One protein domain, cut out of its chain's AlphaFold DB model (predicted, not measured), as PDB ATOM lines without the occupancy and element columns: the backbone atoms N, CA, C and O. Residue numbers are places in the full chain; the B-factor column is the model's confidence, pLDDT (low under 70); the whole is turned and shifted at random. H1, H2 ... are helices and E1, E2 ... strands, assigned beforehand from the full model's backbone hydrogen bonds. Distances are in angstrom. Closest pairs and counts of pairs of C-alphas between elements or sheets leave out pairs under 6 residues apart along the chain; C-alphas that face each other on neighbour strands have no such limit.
ATOM      1  N   ASP A   4     -39.705 -33.481 -20.293       43.56
ATOM      2  CA  ASP A   4     -39.482 -32.951 -18.941       43.56
ATOM      3  C   ASP A   4     -38.595 -33.876 -18.082       43.56
ATOM      4  O   ASP A   4     -37.863 -33.412 -17.211       43.56
ATOM      5  N   GLU A   5     -38.633 -35.189 -18.342       45.62
ATOM      6  CA  GLU A   5     -37.780 -36.193 -17.692       45.62
ATOM      7  C   GLU A   5     -36.357 -36.133 -18.282       45.62
ATOM      8  O   GLU A   5     -35.388 -36.055 -17.532       45.62
ATOM      9  N   ILE A   6     -36.233 -36.043 -19.613       48.16
ATOM     10  CA  ILE A   6     -34.956 -35.843 -20.325       48.16
ATOM     11  C   ILE A   6     -34.255 -34.554 -19.859       48.16
ATOM     12  O   ILE A   6     -33.066 -34.566 -19.544       48.16
ATOM     13  N   MET A   7     -34.990 -33.441 -19.771       44.03
ATOM     14  CA  MET A   7     -34.436 -32.145 -19.369       44.03
ATOM     15  C   MET A   7     -33.982 -32.120 -17.905       44.03
ATOM     16  O   MET A   7     -33.003 -31.441 -17.610       44.03
ATOM     17  N   ARG A   8     -34.623 -32.890 -17.008       49.19
ATOM     18  CA  ARG A   8     -34.135 -33.095 -15.630       49.19
ATOM     19  C   ARG A   8     -32.816 -33.864 -15.594       49.19
ATOM     20  O   ARG A   8     -31.909 -33.478 -14.867       49.19
ATOM     21  N   VAL A   9     -32.670 -34.914 -16.404       47.84
ATOM     22  CA  VAL A   9     -31.384 -35.627 -16.516       47.84
ATOM     23  C   VAL A   9     -30.298 -34.672 -17.018       47.84
ATOM     24  O   VAL A   9     -29.213 -34.620 -16.449       47.84
ATOM     25  N   TYR A  10     -30.590 -33.845 -18.025       47.44
ATOM     26  CA  TYR A  10     -29.623 -32.872 -18.542       47.44
ATOM     27  C   TYR A  10     -29.310 -31.693 -17.605       47.44
ATOM     28  O   TYR A  10     -28.279 -31.053 -17.804       47.44
ATOM     29  N   SER A  11     -30.134 -31.396 -16.593       44.16
ATOM     30  CA  SER A  11     -29.838 -30.348 -15.603       44.16
ATOM     31  C   SER A  11     -29.045 -30.841 -14.385       44.16
ATOM     32  O   SER A  11     -28.321 -30.048 -13.783       44.16
ATOM     33  N   HIS A  12     -29.131 -32.135 -14.054       40.81
ATOM     34  CA  HIS A  12     -28.479 -32.731 -12.877       40.81
ATOM     35  C   HIS A  12     -27.115 -33.384 -13.181       40.81
ATOM     36  O   HIS A  12     -26.385 -33.725 -12.251       40.81
ATOM     37  N   VAL A  13     -26.750 -33.585 -14.456       43.50
ATOM     38  CA  VAL A  13     -25.585 -34.400 -14.860       43.50
ATOM     39  C   VAL A  13     -24.474 -33.572 -15.508       43.50
ATOM     40  O   VAL A  13     -24.723 -32.738 -16.382       43.50
ATOM     41  N   LYS A  14     -23.224 -33.855 -15.122       50.16
ATOM     42  CA  LYS A  14     -22.011 -33.223 -15.658       50.16
ATOM     43  C   LYS A  14     -20.910 -34.254 -15.923       50.16
ATOM     44  O   LYS A  14     -20.914 -35.338 -15.344       50.16
ATOM     45  N   ILE A  15     -19.973 -33.899 -16.798       46.31
ATOM     46  CA  ILE A  15     -18.841 -34.726 -17.222       46.31
ATOM     47  C   ILE A  15     -17.538 -33.998 -16.854       46.31
ATOM     48  O   ILE A  15     -17.279 -32.906 -17.368       46.31
ATOM     49  N   ASN A  16     -16.719 -34.609 -15.993       44.34
ATOM     50  CA  ASN A  16     -15.361 -34.153 -15.670       44.34
ATOM     51  C   ASN A  16     -14.368 -34.772 -16.660       44.34
ATOM     52  O   ASN A  16     -14.355 -35.994 -16.812       44.34
ATOM     53  N   ARG A  17     -13.528 -33.965 -17.320       42.16
ATOM     54  CA  ARG A  17     -12.524 -34.458 -18.282       42.16
ATOM     55  C   ARG A  17     -11.154 -34.653 -17.629       42.16
ATOM     56  O   ARG A  17     -10.455 -33.668 -17.393       42.16
ATOM     57  N   VAL A  18     -10.737 -35.906 -17.441       42.94
ATOM     58  CA  VAL A  18      -9.395 -36.246 -16.947       42.94
ATOM     59  C   VAL A  18      -8.401 -36.144 -18.106       42.94
ATOM     60  O   VAL A  18      -8.484 -36.886 -19.086       42.94
ATOM     61  N   ILE A  19      -7.457 -35.204 -18.024       37.41
ATOM     62  CA  ILE A  19      -6.376 -35.051 -19.011       37.41
ATOM     63  C   ILE A  19      -5.117 -35.720 -18.450       37.41
ATOM     64  O   ILE A  19      -4.181 -35.065 -18.005       37.41
ATOM     65  N   SER A  20      -5.109 -37.054 -18.460       34.47
ATOM     66  CA  SER A  20      -3.892 -37.830 -18.202       34.47
ATOM     67  C   SER A  20      -2.838 -37.550 -19.290       34.47
ATOM     68  O   SER A  20      -3.215 -37.336 -20.450       34.47
ATOM     69  N   PRO A 250     -18.663 -31.365  -6.681       52.34
ATOM     70  CA  PRO A 250     -19.299 -32.673  -6.784       52.34
ATOM     71  C   PRO A 250     -19.615 -33.080  -5.345       52.34
ATOM     72  O   PRO A 250     -18.779 -32.847  -4.474       52.34
ATOM     73  N   HIS A 251     -20.830 -33.563  -5.059       46.91
ATOM     74  CA  HIS A 251     -21.184 -33.901  -3.676       46.91
ATOM     75  C   HIS A 251     -20.067 -34.755  -3.090       46.91
ATOM     76  O   HIS A 251     -19.749 -35.785  -3.687       46.91
ATOM     77  N   GLN A 252     -19.474 -34.299  -1.978       42.59
ATOM     78  CA  GLN A 252     -18.488 -35.089  -1.253       42.59
ATOM     79  C   GLN A 252     -19.050 -36.501  -1.135       42.59
ATOM     80  O   GLN A 252     -20.212 -36.666  -0.742       42.59
ATOM     81  N   GLU A 253     -18.241 -37.503  -1.475       43.88
ATOM     82  CA  GLU A 253     -18.503 -38.869  -1.037       43.88
ATOM     83  C   GLU A 253     -18.243 -38.892   0.469       43.88
ATOM     84  O   GLU A 253     -17.210 -39.333   0.955       43.88
ATOM     85  N   ALA A 254     -19.174 -38.284   1.203       38.69
ATOM     86  CA  ALA A 254     -19.211 -38.335   2.638       38.69
ATOM     87  C   ALA A 254     -19.405 -39.792   3.040       38.69
ATOM     88  O   ALA A 254     -20.283 -40.478   2.500       38.69
ATOM     89  N   ASP A 255     -18.682 -40.194   4.081       42.75
ATOM     90  CA  ASP A 255     -19.052 -41.288   4.976       42.75
ATOM     91  C   ASP A 255     -20.349 -40.944   5.755       42.75
ATOM     92  O   ASP A 255     -20.436 -41.075   6.977       42.75
ATOM     93  N   ASP A 256     -21.391 -40.492   5.045       39.78
ATOM     94  CA  ASP A 256     -22.778 -40.504   5.504       39.78
ATOM     95  C   ASP A 256     -23.244 -41.970   5.478       39.78
ATOM     96  O   ASP A 256     -23.912 -42.451   4.557       39.78
ATOM     97  N   ASP A 257     -22.808 -42.676   6.523       45.06
ATOM     98  CA  ASP A 257     -22.882 -44.113   6.816       45.06
ATOM     99  C   ASP A 257     -24.332 -44.618   7.023       45.06
ATOM    100  O   ASP A 257     -24.704 -45.133   8.078       45.06
ATOM    101  N   GLN A 258     -25.217 -44.360   6.046       51.34
ATOM    102  CA  GLN A 258     -26.672 -44.529   6.189       51.34
ATOM    103  C   GLN A 258     -27.404 -45.168   4.992       51.34
ATOM    104  O   GLN A 258     -28.522 -45.639   5.186       51.34
ATOM    105  N   ASP A 259     -26.816 -45.251   3.787       56.47
ATOM    106  CA  ASP A 259     -27.494 -45.830   2.604       56.47
ATOM    107  C   ASP A 259     -26.596 -46.795   1.796       56.47
ATOM    108  O   ASP A 259     -26.042 -46.468   0.737       56.47
ATOM    109  N   VAL A 260     -26.470 -48.024   2.314       79.44
ATOM    110  CA  VAL A 260     -25.779 -49.157   1.673       79.44
ATOM    111  C   VAL A 260     -26.480 -49.556   0.368       79.44
ATOM    112  O   VAL A 260     -27.687 -49.797   0.342       79.44
ATOM    113  N   ILE A 261     -25.720 -49.704  -0.724       85.38
ATOM    114  CA  ILE A 261     -26.257 -50.187  -2.007       85.38
ATOM    115  C   ILE A 261     -26.619 -51.675  -1.886       85.38
ATOM    116  O   ILE A 261     -25.746 -52.540  -1.820       85.38
ATOM    117  N   ILE A 262     -27.918 -51.984  -1.894       89.00
ATOM    118  CA  ILE A 262     -28.420 -53.362  -1.813       89.00
ATOM    119  C   ILE A 262     -28.617 -53.913  -3.230       89.00
ATOM    120  O   ILE A 262     -29.610 -53.617  -3.902       89.00
ATOM    121  N   TYR A 263     -27.664 -54.731  -3.676       90.38
ATOM    122  CA  TYR A 263     -27.704 -55.421  -4.968       90.38
ATOM    123  C   TYR A 263     -28.733 -56.574  -4.990       90.38
ATOM    124  O   TYR A 263     -29.021 -57.173  -3.942       90.38
ATOM    125  N   PRO A 264     -29.269 -56.943  -6.173       89.44
ATOM    126  CA  PRO A 264     -29.994 -58.200  -6.366       89.44
ATOM    127  C   PRO A 264     -29.098 -59.424  -6.106       89.44
ATOM    128  O   PRO A 264     -27.872 -59.325  -6.082       89.44
ATOM    129  N   GLU A 265     -29.703 -60.592  -5.900       88.94
ATOM    130  CA  GLU A 265     -28.960 -61.844  -5.694       88.94
ATOM    131  C   GLU A 265     -28.404 -62.386  -7.017       88.94
ATOM    132  O   GLU A 265     -29.044 -62.266  -8.059       88.94
ATOM    133  N   GLY A 266     -27.201 -62.971  -6.975       85.56
ATOM    134  CA  GLY A 266     -26.532 -63.532  -8.157       85.56
ATOM    135  C   GLY A 266     -25.941 -62.506  -9.137       85.56
ATOM    136  O   GLY A 266     -25.599 -62.877 -10.254       85.56
ATOM    137  N   VAL A 267     -25.825 -61.228  -8.755       85.25
ATOM    138  CA  VAL A 267     -25.186 -60.195  -9.590       85.25
ATOM    139  C   VAL A 267     -23.669 -60.224  -9.422       85.25
ATOM    140  O   VAL A 267     -23.170 -59.972  -8.330       85.25
ATOM    141  N   GLU A 268     -22.957 -60.463 -10.525       82.31
ATOM    142  CA  GLU A 268     -21.490 -60.373 -10.612       82.31
ATOM    143  C   GLU A 268     -21.013 -58.976 -11.069       82.31
ATOM    144  O   GLU A 268     -19.980 -58.485 -10.616       82.31
ATOM    145  N   GLU A 269     -21.767 -58.292 -11.942       85.31
ATOM    146  CA  GLU A 269     -21.401 -56.964 -12.455       85.31
ATOM    147  C   GLU A 269     -22.071 -55.831 -11.655       85.31
ATOM    148  O   GLU A 269     -23.224 -55.462 -11.889       85.31
ATOM    149  N   HIS A 270     -21.333 -55.230 -10.719       85.81
ATOM    150  CA  HIS A 270     -21.850 -54.158  -9.857       85.81
ATOM    151  C   HIS A 270     -21.836 -52.752 -10.493       85.81
ATOM    152  O   HIS A 270     -22.581 -51.878 -10.046       85.81
ATOM    153  N   HIS A 271     -21.037 -52.513 -11.540       84.44
ATOM    154  CA  HIS A 271     -20.812 -51.171 -12.106       84.44
ATOM    155  C   HIS A 271     -22.086 -50.454 -12.623       84.44
ATOM    156  O   HIS A 271     -22.247 -49.261 -12.327       84.44
ATOM    157  N   PRO A 272     -23.040 -51.121 -13.310       88.12
ATOM    158  CA  PRO A 272     -24.296 -50.481 -13.705       88.12
ATOM    159  C   PRO A 272     -25.134 -50.024 -12.501       88.12
ATOM    160  O   PRO A 272     -25.669 -48.914 -12.485       88.12
ATOM    161  N   TYR A 273     -25.190 -50.854 -11.457       89.94
ATOM    162  CA  TYR A 273     -25.917 -50.571 -10.220       89.94
ATOM    163  C   TYR A 273     -25.282 -49.421  -9.434       89.94
ATOM    164  O   TYR A 273     -25.997 -48.538  -8.974       89.94
ATOM    165  N   GLN A 274     -23.950 -49.371  -9.340       85.81
ATOM    166  CA  GLN A 274     -23.219 -48.250  -8.735       85.81
ATOM    167  C   GLN A 274     -23.491 -46.935  -9.482       85.81
ATOM    168  O   GLN A 274     -23.810 -45.916  -8.871       85.81
ATOM    169  N   THR A 275     -23.448 -46.965 -10.817       85.25
ATOM    170  CA  THR A 275     -23.710 -45.789 -11.661       85.25
ATOM    171  C   THR A 275     -25.126 -45.250 -11.465       85.25
ATOM    172  O   THR A 275     -25.305 -44.051 -11.245       85.25
ATOM    173  N   VAL A 276     -26.133 -46.127 -11.469       88.94
ATOM    174  CA  VAL A 276     -27.531 -45.731 -11.254       88.94
ATOM    175  C   VAL A 276     -27.819 -45.389  -9.788       88.94
ATOM    176  O   VAL A 276     -28.653 -44.525  -9.536       88.94
ATOM    177  N   ALA A 277     -27.100 -45.958  -8.815       87.06
ATOM    178  CA  ALA A 277     -27.189 -45.543  -7.414       87.06
ATOM    179  C   ALA A 277     -26.718 -44.092  -7.216       87.06
ATOM    180  O   ALA A 277     -27.404 -43.335  -6.533       87.06
ATOM    181  N   ARG A 278     -25.616 -43.675  -7.866       82.94
ATOM    182  CA  ARG A 278     -25.155 -42.270  -7.861       82.94
ATOM    183  C   ARG A 278     -26.214 -41.325  -8.444       82.94
ATOM    184  O   ARG A 278     -26.526 -40.312  -7.823       82.94
ATOM    185  N   TYR A 279     -26.830 -41.691  -9.575       85.38
ATOM    186  CA  TYR A 279     -27.951 -40.937 -10.154       85.38
ATOM    187  C   TYR A 279     -29.155 -40.851  -9.201       85.38
ATOM    188  O   TYR A 279     -29.629 -39.756  -8.903       85.38
ATOM    189  N   ARG A 280     -29.638 -41.996  -8.697       87.75
ATOM    190  CA  ARG A 280     -30.810 -42.066  -7.813       87.75
ATOM    191  C   ARG A 280     -30.606 -41.274  -6.524       87.75
ATOM    192  O   ARG A 280     -31.497 -40.517  -6.153       87.75
ATOM    193  N   ARG A 281     -29.428 -41.371  -5.894       82.69
ATOM    194  CA  ARG A 281     -29.080 -40.597  -4.690       82.69
ATOM    195  C   ARG A 281     -29.193 -39.088  -4.942       82.69
ATOM    196  O   ARG A 281     -29.809 -38.397  -4.137       82.69
ATOM    197  N   ALA A 282     -28.700 -38.594  -6.081       76.00
ATOM    198  CA  ALA A 282     -28.790 -37.174  -6.439       76.00
ATOM    199  C   ALA A 282     -30.232 -36.666  -6.653       76.00
ATOM    200  O   ALA A 282     -30.481 -35.480  -6.464       76.00
ATOM    201  N   ILE A 283     -31.188 -37.539  -6.998       81.12
ATOM    202  CA  ILE A 283     -32.616 -37.185  -7.137       81.12
ATOM    203  C   ILE A 283     -33.496 -37.644  -5.955       81.12
ATOM    204  O   ILE A 283     -34.723 -37.573  -6.041       81.12
ATOM    205  N   GLY A 284     -32.899 -38.115  -4.852       82.12
ATOM    206  CA  GLY A 284     -33.622 -38.562  -3.655       82.12
ATOM    207  C   GLY A 284     -34.370 -39.897  -3.803       82.12
ATOM    208  O   GLY A 284     -35.381 -40.113  -3.137       82.12
ATOM    209  N   GLU A 285     -33.908 -40.790  -4.683       85.12
ATOM    210  CA  GLU A 285     -34.483 -42.122  -4.904       85.12
ATOM    211  C   GLU A 285     -33.656 -43.266  -4.291       85.12
ATOM    212  O   GLU A 285     -32.438 -43.188  -4.149       85.12
ATOM    213  N   SER A 286     -34.326 -44.385  -3.987       88.12
ATOM    214  CA  SER A 286     -33.710 -45.530  -3.305       88.12
ATOM    215  C   SER A 286     -32.676 -46.290  -4.151       88.12
ATOM    216  O   SER A 286     -32.940 -46.737  -5.276       88.12
ATOM    217  N   THR A 287     -31.520 -46.526  -3.531       90.19
ATOM    218  CA  THR A 287     -30.395 -47.353  -3.998       90.19
ATOM    219  C   THR A 287     -30.592 -48.858  -3.750       90.19
ATOM    220  O   THR A 287     -29.736 -49.661  -4.119       90.19
ATOM    221  N   ASN A 288     -31.713 -49.275  -3.144       91.56
ATOM    222  CA  ASN A 288     -32.031 -50.685  -2.921       91.56
ATOM    223  C   ASN A 288     -32.655 -51.306  -4.181       91.56
ATOM    224  O   ASN A 288     -33.852 -51.169  -4.448       91.56
ATOM    225  N   PHE A 289     -31.846 -52.049  -4.936       91.94
ATOM    226  CA  PHE A 289     -32.249 -52.656  -6.204       91.94
ATOM    227  C   PHE A 289     -33.107 -53.921  -6.061       91.94
ATOM    228  O   PHE A 289     -33.679 -54.374  -7.050       91.94
ATOM    229  N   ARG A 290     -33.268 -54.464  -4.844       89.06
ATOM    230  CA  ARG A 290     -34.280 -55.500  -4.556       89.06
ATOM    231  C   ARG A 290     -35.682 -54.903  -4.405       89.06
ATOM    232  O   ARG A 290     -36.659 -55.570  -4.721       89.06
ATOM    233  N   VAL A 291     -35.778 -53.652  -3.943       87.06
ATOM    234  CA  VAL A 291     -37.049 -52.922  -3.762       87.06
ATOM    235  C   VAL A 291     -37.427 -52.122  -5.012       87.06
ATOM    236  O   VAL A 291     -38.585 -52.144  -5.424       87.06
ATOM    237  N   LYS A 292     -36.460 -51.450  -5.649       89.69
ATOM    238  CA  LYS A 292     -36.631 -50.764  -6.939       89.69
ATOM    239  C   LYS A 292     -35.608 -51.308  -7.951       89.69
ATOM    240  O   LYS A 292     -34.493 -50.781  -8.004       89.69
ATOM    241  N   PRO A 293     -35.954 -52.331  -8.756       89.81
ATOM    242  CA  PRO A 293     -35.061 -52.906  -9.765       89.81
ATOM    243  C   PRO A 293     -34.449 -51.878 -10.723       89.81
ATOM    244  O   PRO A 293     -34.977 -50.779 -10.898       89.81
ATOM    245  N   LEU A 294     -33.325 -52.244 -11.339       88.12
ATOM    246  CA  LEU A 294     -32.683 -51.476 -12.406       88.12
ATOM    247  C   LEU A 294     -33.558 -51.524 -13.671       88.12
ATOM    248  O   LEU A 294     -33.894 -52.608 -14.151       88.12
ATOM    249  N   LEU A 295     -33.935 -50.365 -14.213       84.06
ATOM    250  CA  LEU A 295     -34.817 -50.263 -15.376       84.06
ATOM    251  C   LEU A 295     -33.997 -50.116 -16.662       84.06
ATOM    252  O   LEU A 295     -33.542 -49.021 -16.998       84.06
ATOM    253  N   VAL A 296     -33.842 -51.204 -17.420       78.31
ATOM    254  CA  VAL A 296     -33.156 -51.187 -18.723       78.31
ATOM    255  C   VAL A 296     -34.172 -51.221 -19.869       78.31
ATOM    256  O   VAL A 296     -35.037 -52.093 -19.906       78.31
ATOM    257  N   GLY A 297     -34.082 -50.269 -20.802       79.06
ATOM    258  CA  GLY A 297     -34.971 -50.155 -21.963       79.06
ATOM    259  C   GLY A 297     -34.885 -48.787 -22.647       79.06
ATOM    260  O   GLY A 297     -34.444 -47.815 -22.039       79.06
ATOM    261  N   GLU A 298     -35.331 -48.698 -23.903       73.94
ATOM    262  CA  GLU A 298     -35.172 -47.506 -24.765       73.94
ATOM    263  C   GLU A 298     -35.785 -46.222 -24.171       73.94
ATOM    264  O   GLU A 298     -35.247 -45.130 -24.341       73.94
ATOM    265  N   ASP A 299     -36.876 -46.363 -23.417       79.25
ATOM    266  CA  ASP A 299     -37.573 -45.264 -22.742       79.25
ATOM    267  C   ASP A 299     -37.074 -44.977 -21.311       79.25
ATOM    268  O   ASP A 299     -37.611 -44.086 -20.645       79.25
ATOM    269  N   SER A 300     -36.056 -45.697 -20.822       84.25
ATOM    270  CA  SER A 300     -35.557 -45.569 -19.449       84.25
ATOM    271  C   SER A 300     -34.447 -44.529 -19.300       84.25
ATOM    272  O   SER A 300     -33.382 -44.611 -19.914       84.25
ATOM    273  N   VAL A 301     -34.657 -43.596 -18.368       81.12
ATOM    274  CA  VAL A 301     -33.635 -42.653 -17.892       81.12
ATOM    275  C   VAL A 301     -32.384 -43.377 -17.378       81.12
ATOM    276  O   VAL A 301     -31.270 -42.928 -17.630       81.12
ATOM    277  N   GLU A 302     -32.543 -44.524 -16.718       88.75
ATOM    278  CA  GLU A 302     -31.415 -45.296 -16.180       88.75
ATOM    279  C   GLU A 302     -30.562 -45.899 -17.314       88.75
ATOM    280  O   GLU A 302     -29.347 -46.010 -17.185       88.75
ATOM    281  N   THR A 303     -31.161 -46.179 -18.480       86.75
ATOM    282  CA  THR A 303     -30.423 -46.597 -19.690       86.75
ATOM    283  C   THR A 303     -29.677 -45.431 -20.340       86.75
ATOM    284  O   THR A 303     -28.530 -45.601 -20.755       86.75
ATOM    285  N   LEU A 304     -30.267 -44.230 -20.367       82.88
ATOM    286  CA  LEU A 304     -29.572 -43.012 -20.806       82.88
ATOM    287  C   LEU A 304     -28.365 -42.700 -19.903       82.88
ATOM    288  O   LEU A 304     -27.284 -42.412 -20.410       82.88
ATOM    289  N   VAL A 305     -28.523 -42.821 -18.581       85.00
ATOM    290  CA  VAL A 305     -27.445 -42.659 -17.589       85.00
ATOM    291  C   VAL A 305     -26.290 -43.639 -17.834       85.00
ATOM    292  O   VAL A 305     -25.136 -43.219 -17.875       85.00
ATOM    293  N   LEU A 306     -26.581 -44.922 -18.071       87.69
ATOM    294  CA  LEU A 306     -25.555 -45.928 -18.386       87.69
ATOM    295  C   LEU A 306     -24.866 -45.668 -19.739       87.69
ATOM    296  O   LEU A 306     -23.656 -45.858 -19.864       87.69
ATOM    297  N   GLY A 307     -25.607 -45.184 -20.740       84.44
ATOM    298  CA  GLY A 307     -25.039 -44.758 -22.023       84.44
ATOM    299  C   GLY A 307     -24.097 -43.556 -21.893       84.44
ATOM    300  O   GLY A 307     -23.046 -43.525 -22.535       84.44
ATOM    301  N   LEU A 308     -24.438 -42.595 -21.028       81.69
ATOM    302  CA  LEU A 308     -23.615 -41.419 -20.728       81.69
ATOM    303  C   LEU A 308     -22.344 -41.779 -19.945       81.69
ATOM    304  O   LEU A 308     -21.284 -41.252 -20.273       81.69
ATOM    305  N   GLU A 309     -22.415 -42.701 -18.979       84.81
ATOM    306  CA  GLU A 309     -21.231 -43.218 -18.265       84.81
ATOM    307  C   GLU A 309     -20.285 -43.929 -19.241       84.81
ATOM    308  O   GLU A 309     -19.084 -43.670 -19.252       84.81
ATOM    309  N   ASN A 310     -20.817 -44.771 -20.135       83.00
ATOM    310  CA  ASN A 310     -20.011 -45.443 -21.156       83.00
ATOM    311  C   ASN A 310     -19.357 -44.435 -22.127       83.00
ATOM    312  O   ASN A 310     -18.167 -44.541 -22.417       83.00
ATOM    313  N   PHE A 311     -20.090 -43.405 -22.572       80.75
ATOM    314  CA  PHE A 311     -19.521 -42.315 -23.378       80.75
ATOM    315  C   PHE A 311     -18.419 -41.547 -22.629       80.75
ATOM    316  O   PHE A 311     -17.371 -41.266 -23.210       80.75
ATOM    317  N   ALA A 312     -18.630 -41.228 -21.348       77.38
ATOM    318  CA  ALA A 312     -17.642 -40.543 -20.520       77.38
ATOM    319  C   ALA A 312     -16.370 -41.399 -20.369       77.38
ATOM    320  O   ALA A 312     -15.274 -40.933 -20.687       77.38
ATOM    321  N   ARG A 313     -16.513 -42.687 -20.031       77.19
ATOM    322  CA  ARG A 313     -15.392 -43.639 -19.932       77.19
ATOM    323  C   ARG A 313     -14.626 -43.793 -21.253       77.19
ATOM    324  O   ARG A 313     -13.401 -43.817 -21.231       77.19
ATOM    325  N   GLN A 314     -15.305 -43.794 -22.405       75.69
ATOM    326  CA  GLN A 314     -14.673 -43.785 -23.743       75.69
ATOM    327  C   GLN A 314     -13.893 -42.495 -24.073       75.69
ATOM    328  O   GLN A 314     -13.211 -42.429 -25.099       75.69
ATOM    329  N   LYS A 315     -14.002 -41.456 -23.240       68.50
ATOM    330  CA  LYS A 315     -13.319 -40.163 -23.380       68.50
ATOM    331  C   LYS A 315     -12.391 -39.842 -22.205       68.50
ATOM    332  O   LYS A 315     -11.992 -38.687 -22.075       68.50
ATOM    333  N   ASN A 316     -12.053 -40.828 -21.368       69.88
ATOM    334  CA  ASN A 316     -11.332 -40.644 -20.101       69.88
ATOM    335  C   ASN A 316     -11.979 -39.537 -19.244       69.88
ATOM    336  O   ASN A 316     -11.332 -38.609 -18.769       69.88
ATOM    337  N   CYS A 317     -13.301 -39.602 -19.114       72.06
ATOM    338  CA  CYS A 317     -14.096 -38.666 -18.341       72.06
ATOM    339  C   CYS A 317     -14.927 -39.407 -17.286       72.06
ATOM    340  O   CYS A 317     -15.369 -40.535 -17.517       72.06
ATOM    341  N   THR A 318     -15.203 -38.734 -16.172       73.06
ATOM    342  CA  THR A 318     -16.055 -39.239 -15.087       73.06
ATOM    343  C   THR A 318     -17.419 -38.557 -15.152       73.06
ATOM    344  O   THR A 318     -17.491 -37.329 -15.267       73.06
ATOM    345  N   LEU A 319     -18.507 -39.332 -15.090       78.62
ATOM    346  CA  LEU A 319     -19.864 -38.795 -14.979       78.62
ATOM    347  C   LEU A 319     -20.185 -38.486 -13.512       78.62
ATOM    348  O   LEU A 319     -19.886 -39.276 -12.614       78.62
ATOM    349  N   THR A 320     -20.816 -37.346 -13.247       73.12
ATOM    350  CA  THR A 320     -21.151 -36.929 -11.881       73.12
ATOM    351  C   THR A 320     -22.510 -36.236 -11.830       73.12
ATOM    352  O   THR A 320     -22.934 -35.580 -12.783       73.12
ATOM    353  N   PHE A 321     -23.197 -36.401 -10.700       74.62
ATOM    354  CA  PHE A 321     -24.577 -35.981 -10.480       74.62
ATOM    355  C   PHE A 321     -24.638 -34.929  -9.364       74.62
ATOM    356  O   PHE A 321     -23.944 -35.056  -8.357       74.62
ATOM    357  N   ALA A 322     -25.467 -33.901  -9.535       66.94
ATOM    358  CA  ALA A 322     -25.746 -32.872  -8.531       66.94
ATOM    359  C   ALA A 322     -27.242 -32.848  -8.192       66.94
ATOM    360  O   ALA A 322     -28.067 -33.075  -9.075       66.94
ATOM    361  N   GLY A 323     -27.590 -32.539  -6.939       59.91
ATOM    362  CA  GLY A 323     -28.984 -32.476  -6.479       59.91
ATOM    363  C   GLY A 323     -29.734 -31.169  -6.780       59.91
ATOM    364  O   GLY A 323     -30.849 -30.995  -6.297       59.91
ATOM    365  N   GLU A 324     -29.145 -30.241  -7.544       60.59
ATOM    366  CA  GLU A 324     -29.751 -28.944  -7.877       60.59
ATOM    367  C   GLU A 324     -29.616 -28.586  -9.368       60.59
ATOM    368  O   GLU A 324     -28.547 -28.737  -9.967       60.59
ATOM    369  N   ASP A 325     -30.686 -28.018  -9.942       57.03
ATOM    370  CA  ASP A 325     -30.739 -27.469 -11.306       57.03
ATOM    371  C   ASP A 325     -29.782 -26.267 -11.470       57.03
ATOM    372  O   ASP A 325     -30.150 -25.107 -11.252       57.03
ATOM    373  N   GLN A 326     -28.544 -26.506 -11.909       55.88
ATOM    374  CA  GLN A 326     -27.585 -25.420 -12.133       55.88
ATOM    375  C   GLN A 326     -27.723 -24.782 -13.520       55.88
ATOM    376  O   GLN A 326     -27.564 -25.429 -14.552       55.88
ATOM    377  N   GLN A 327     -27.949 -23.464 -13.550       55.09
ATOM    378  CA  GLN A 327     -28.187 -22.717 -14.789       55.09
ATOM    379  C   GLN A 327     -27.051 -22.868 -15.815       55.09
ATOM    380  O   GLN A 327     -25.870 -22.773 -15.476       55.09
ATOM    381  N   PHE A 328     -27.430 -23.011 -17.089       56.47
ATOM    382  CA  PHE A 328     -26.551 -23.209 -18.254       56.47
ATOM    383  C   PHE A 328     -25.763 -21.958 -18.700       56.47
ATOM    384  O   PHE A 328     -25.147 -21.944 -19.766       56.47
ATOM    385  N   SER A 329     -25.778 -20.878 -17.915       58.28
ATOM    386  CA  SER A 329     -24.966 -19.693 -18.191       58.28
ATOM    387  C   SER A 329     -23.470 -20.020 -18.100       58.28
ATOM    388  O   SER A 329     -23.015 -20.738 -17.207       58.28
ATOM    389  N   ALA A 336     -14.118 -25.023 -20.517       76.69
ATOM    390  CA  ALA A 336     -12.717 -24.605 -20.409       76.69
ATOM    391  C   ALA A 336     -12.133 -24.923 -19.017       76.69
ATOM    392  O   ALA A 336     -10.988 -25.364 -18.929       76.69
ATOM    393  N   ALA A 337     -12.942 -24.792 -17.955       75.12
ATOM    394  CA  ALA A 337     -12.650 -25.202 -16.579       75.12
ATOM    395  C   ALA A 337     -12.704 -26.736 -16.336       75.12
ATOM    396  O   ALA A 337     -12.542 -27.168 -15.198       75.12
ATOM    397  N   GLY A 338     -12.868 -27.568 -17.378       74.25
ATOM    398  CA  GLY A 338     -12.814 -29.042 -17.311       74.25
ATOM    399  C   GLY A 338     -14.154 -29.747 -17.061       74.25
ATOM    400  O   GLY A 338     -14.210 -30.977 -17.098       74.25
ATOM    401  N   LEU A 339     -15.226 -28.977 -16.855       75.31
ATOM    402  CA  LEU A 339     -16.556 -29.436 -16.461       75.31
ATOM    403  C   LEU A 339     -17.582 -29.183 -17.574       75.31
ATOM    404  O   LEU A 339     -17.997 -28.045 -17.801       75.31
ATOM    405  N   VAL A 340     -18.036 -30.240 -18.246       73.44
ATOM    406  CA  VAL A 340     -18.968 -30.133 -19.380       73.44
ATOM    407  C   VAL A 340     -20.369 -30.600 -18.978       73.44
ATOM    408  O   VAL A 340     -20.550 -31.732 -18.536       73.44
ATOM    409  N   ASP A 341     -21.375 -29.737 -19.139       70.81
ATOM    410  CA  ASP A 341     -22.787 -30.139 -19.078       70.81
ATOM    411  C   ASP A 341     -23.205 -30.853 -20.375       70.81
ATOM    412  O   ASP A 341     -22.629 -30.608 -21.437       70.81
ATOM    413  N   ILE A 342     -24.227 -31.714 -20.331       67.62
ATOM    414  CA  ILE A 342     -24.595 -32.518 -21.511       67.62
ATOM    415  C   ILE A 342     -25.179 -31.665 -22.656       67.62
ATOM    416  O   ILE A 342     -24.996 -32.015 -23.820       67.62
ATOM    417  N   GLY A 343     -25.796 -30.509 -22.389       66.31
ATOM    418  CA  GLY A 343     -26.182 -29.573 -23.458       66.31
ATOM    419  C   GLY A 343     -24.964 -29.078 -24.254       66.31
ATOM    420  O   GLY A 343     -25.007 -28.921 -25.478       66.31
ATOM    421  N   SER A 344     -23.834 -28.941 -23.562       67.06
ATOM    422  CA  SER A 344     -22.526 -28.585 -24.108       67.06
ATOM    423  C   SER A 344     -21.657 -29.786 -24.517       67.06
ATOM    424  O   SER A 344     -20.489 -29.589 -24.845       67.06
ATOM    425  N   ILE A 345     -22.190 -31.017 -24.588       67.62
ATOM    426  CA  ILE A 345     -21.434 -32.233 -24.980       67.62
ATOM    427  C   ILE A 345     -20.758 -32.114 -26.357       67.62
ATOM    428  O   ILE A 345     -19.727 -32.733 -26.614       67.62
ATOM    429  N   HIS A 346     -21.286 -31.258 -27.234       62.41
ATOM    430  CA  HIS A 346     -20.677 -30.931 -28.520       62.41
ATOM    431  C   HIS A 346     -19.276 -30.291 -28.386       62.41
ATOM    432  O   HIS A 346     -18.454 -30.458 -29.282       62.41
ATOM    433  N   LEU A 347     -18.960 -29.650 -27.250       66.69
ATOM    434  CA  LEU A 347     -17.626 -29.123 -26.929       66.69
ATOM    435  C   LEU A 347     -16.601 -30.216 -26.555       66.69
ATOM    436  O   LEU A 347     -15.405 -29.939 -26.571       66.69
ATOM    437  N   LEU A 348     -17.043 -31.443 -26.237       63.38
ATOM    438  CA  LEU A 348     -16.175 -32.631 -26.111       63.38
ATOM    439  C   LEU A 348     -15.956 -33.339 -27.457       63.38
ATOM    440  O   LEU A 348     -15.012 -34.116 -27.601       63.38
ATOM    441  N   ALA A 349     -16.847 -33.111 -28.426       56.53
ATOM    442  CA  ALA A 349     -16.804 -33.725 -29.752       56.53
ATOM    443  C   ALA A 349     -16.070 -32.869 -30.802       56.53
ATOM    444  O   ALA A 349     -15.689 -33.395 -31.845       56.53
ATOM    445  N   ALA A 350     -15.876 -31.575 -30.536       55.03
ATOM    446  CA  ALA A 350     -15.175 -30.636 -31.405       55.03
ATOM    447  C   ALA A 350     -13.891 -30.103 -30.750       55.03
ATOM    448  O   ALA A 350     -13.845 -29.888 -29.539       55.03
TER     449      ALA A 350
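Overview. This is residues 4 to 20, 250 to 329 and 336 to 350 of the 704 residues of the protein "Hypothetical protein" of Rotaria sp. Silwood1 (UniProt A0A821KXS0). Look first for a small sheet of three strands, with H3 running along one face over its edge strand E2 and H2 crossing H3 steeply near that same edge. H1 runs straight into the inner strand E1, short H4 lies near E3, and residues 252 to 258 stick out. The printed part has 112 residues, in the order H1 E1 H2 H3 E2 E3 H4; the class is mixed, with 51 residues in named elements, under half. The sheet, E2 - E1 - E3, is antiparallel; the whole is compact, radius of gyration of the C-alphas 14.5 A, spanning 43 by 35 by 30 A.

Arrangement. Begin at E1, residues 13 to 17, and E2, residues 317 to 321, antiparallel at 153 degrees, where N 14 and O 320 are 2.9 A apart, within hydrogen-bond range. On the other side of E1, E3, residues 339 to 341, is antiparallel at 144 degrees, with N 15 and O 340 at 2.8 A. H3, residues 301 to 313, has a height over the sheet of 8.3 A and runs along E2, at 10 degrees on the local plane; their closest C-alphas, Glu 309 and Leu 319, are 5.7 A apart. H2, residues 271 to 282, touches H3 at a steep tilt of 65 degrees, opposite ways, closest at the C-alphas of Val 276 and Glu 302, 6.3 A; with H3 and the sheet it makes two layers, helices on one face of a sheet. H1, residues 4 to 12, only grazes the sheet with residues 9 to 12, and H4, residues 346 to 349, with 346 to 348. Every O i to N i+4 pair is within hydrogen-bond range in H1, H2 and H3; H4 is too short for one.

Along the chain. Find C-alpha 4 at (-39.482, -32.951, -18.941), where H1 begins, and C-alpha 349 at (-16.804, -33.725, -29.752), where H4 ends. H3 measures 18.4 A, H2 17.1 A.

Size, cuts and confidence. Across the cuts, C-alphas 20 and 250 are 19.9 A apart, and 329 and 336 are 13.4 A apart. The link H2 to H3 is long, with 18 residues. Mean pLDDT of the printed part is 70.3; residues 4 to 20 are among the 46 under 70.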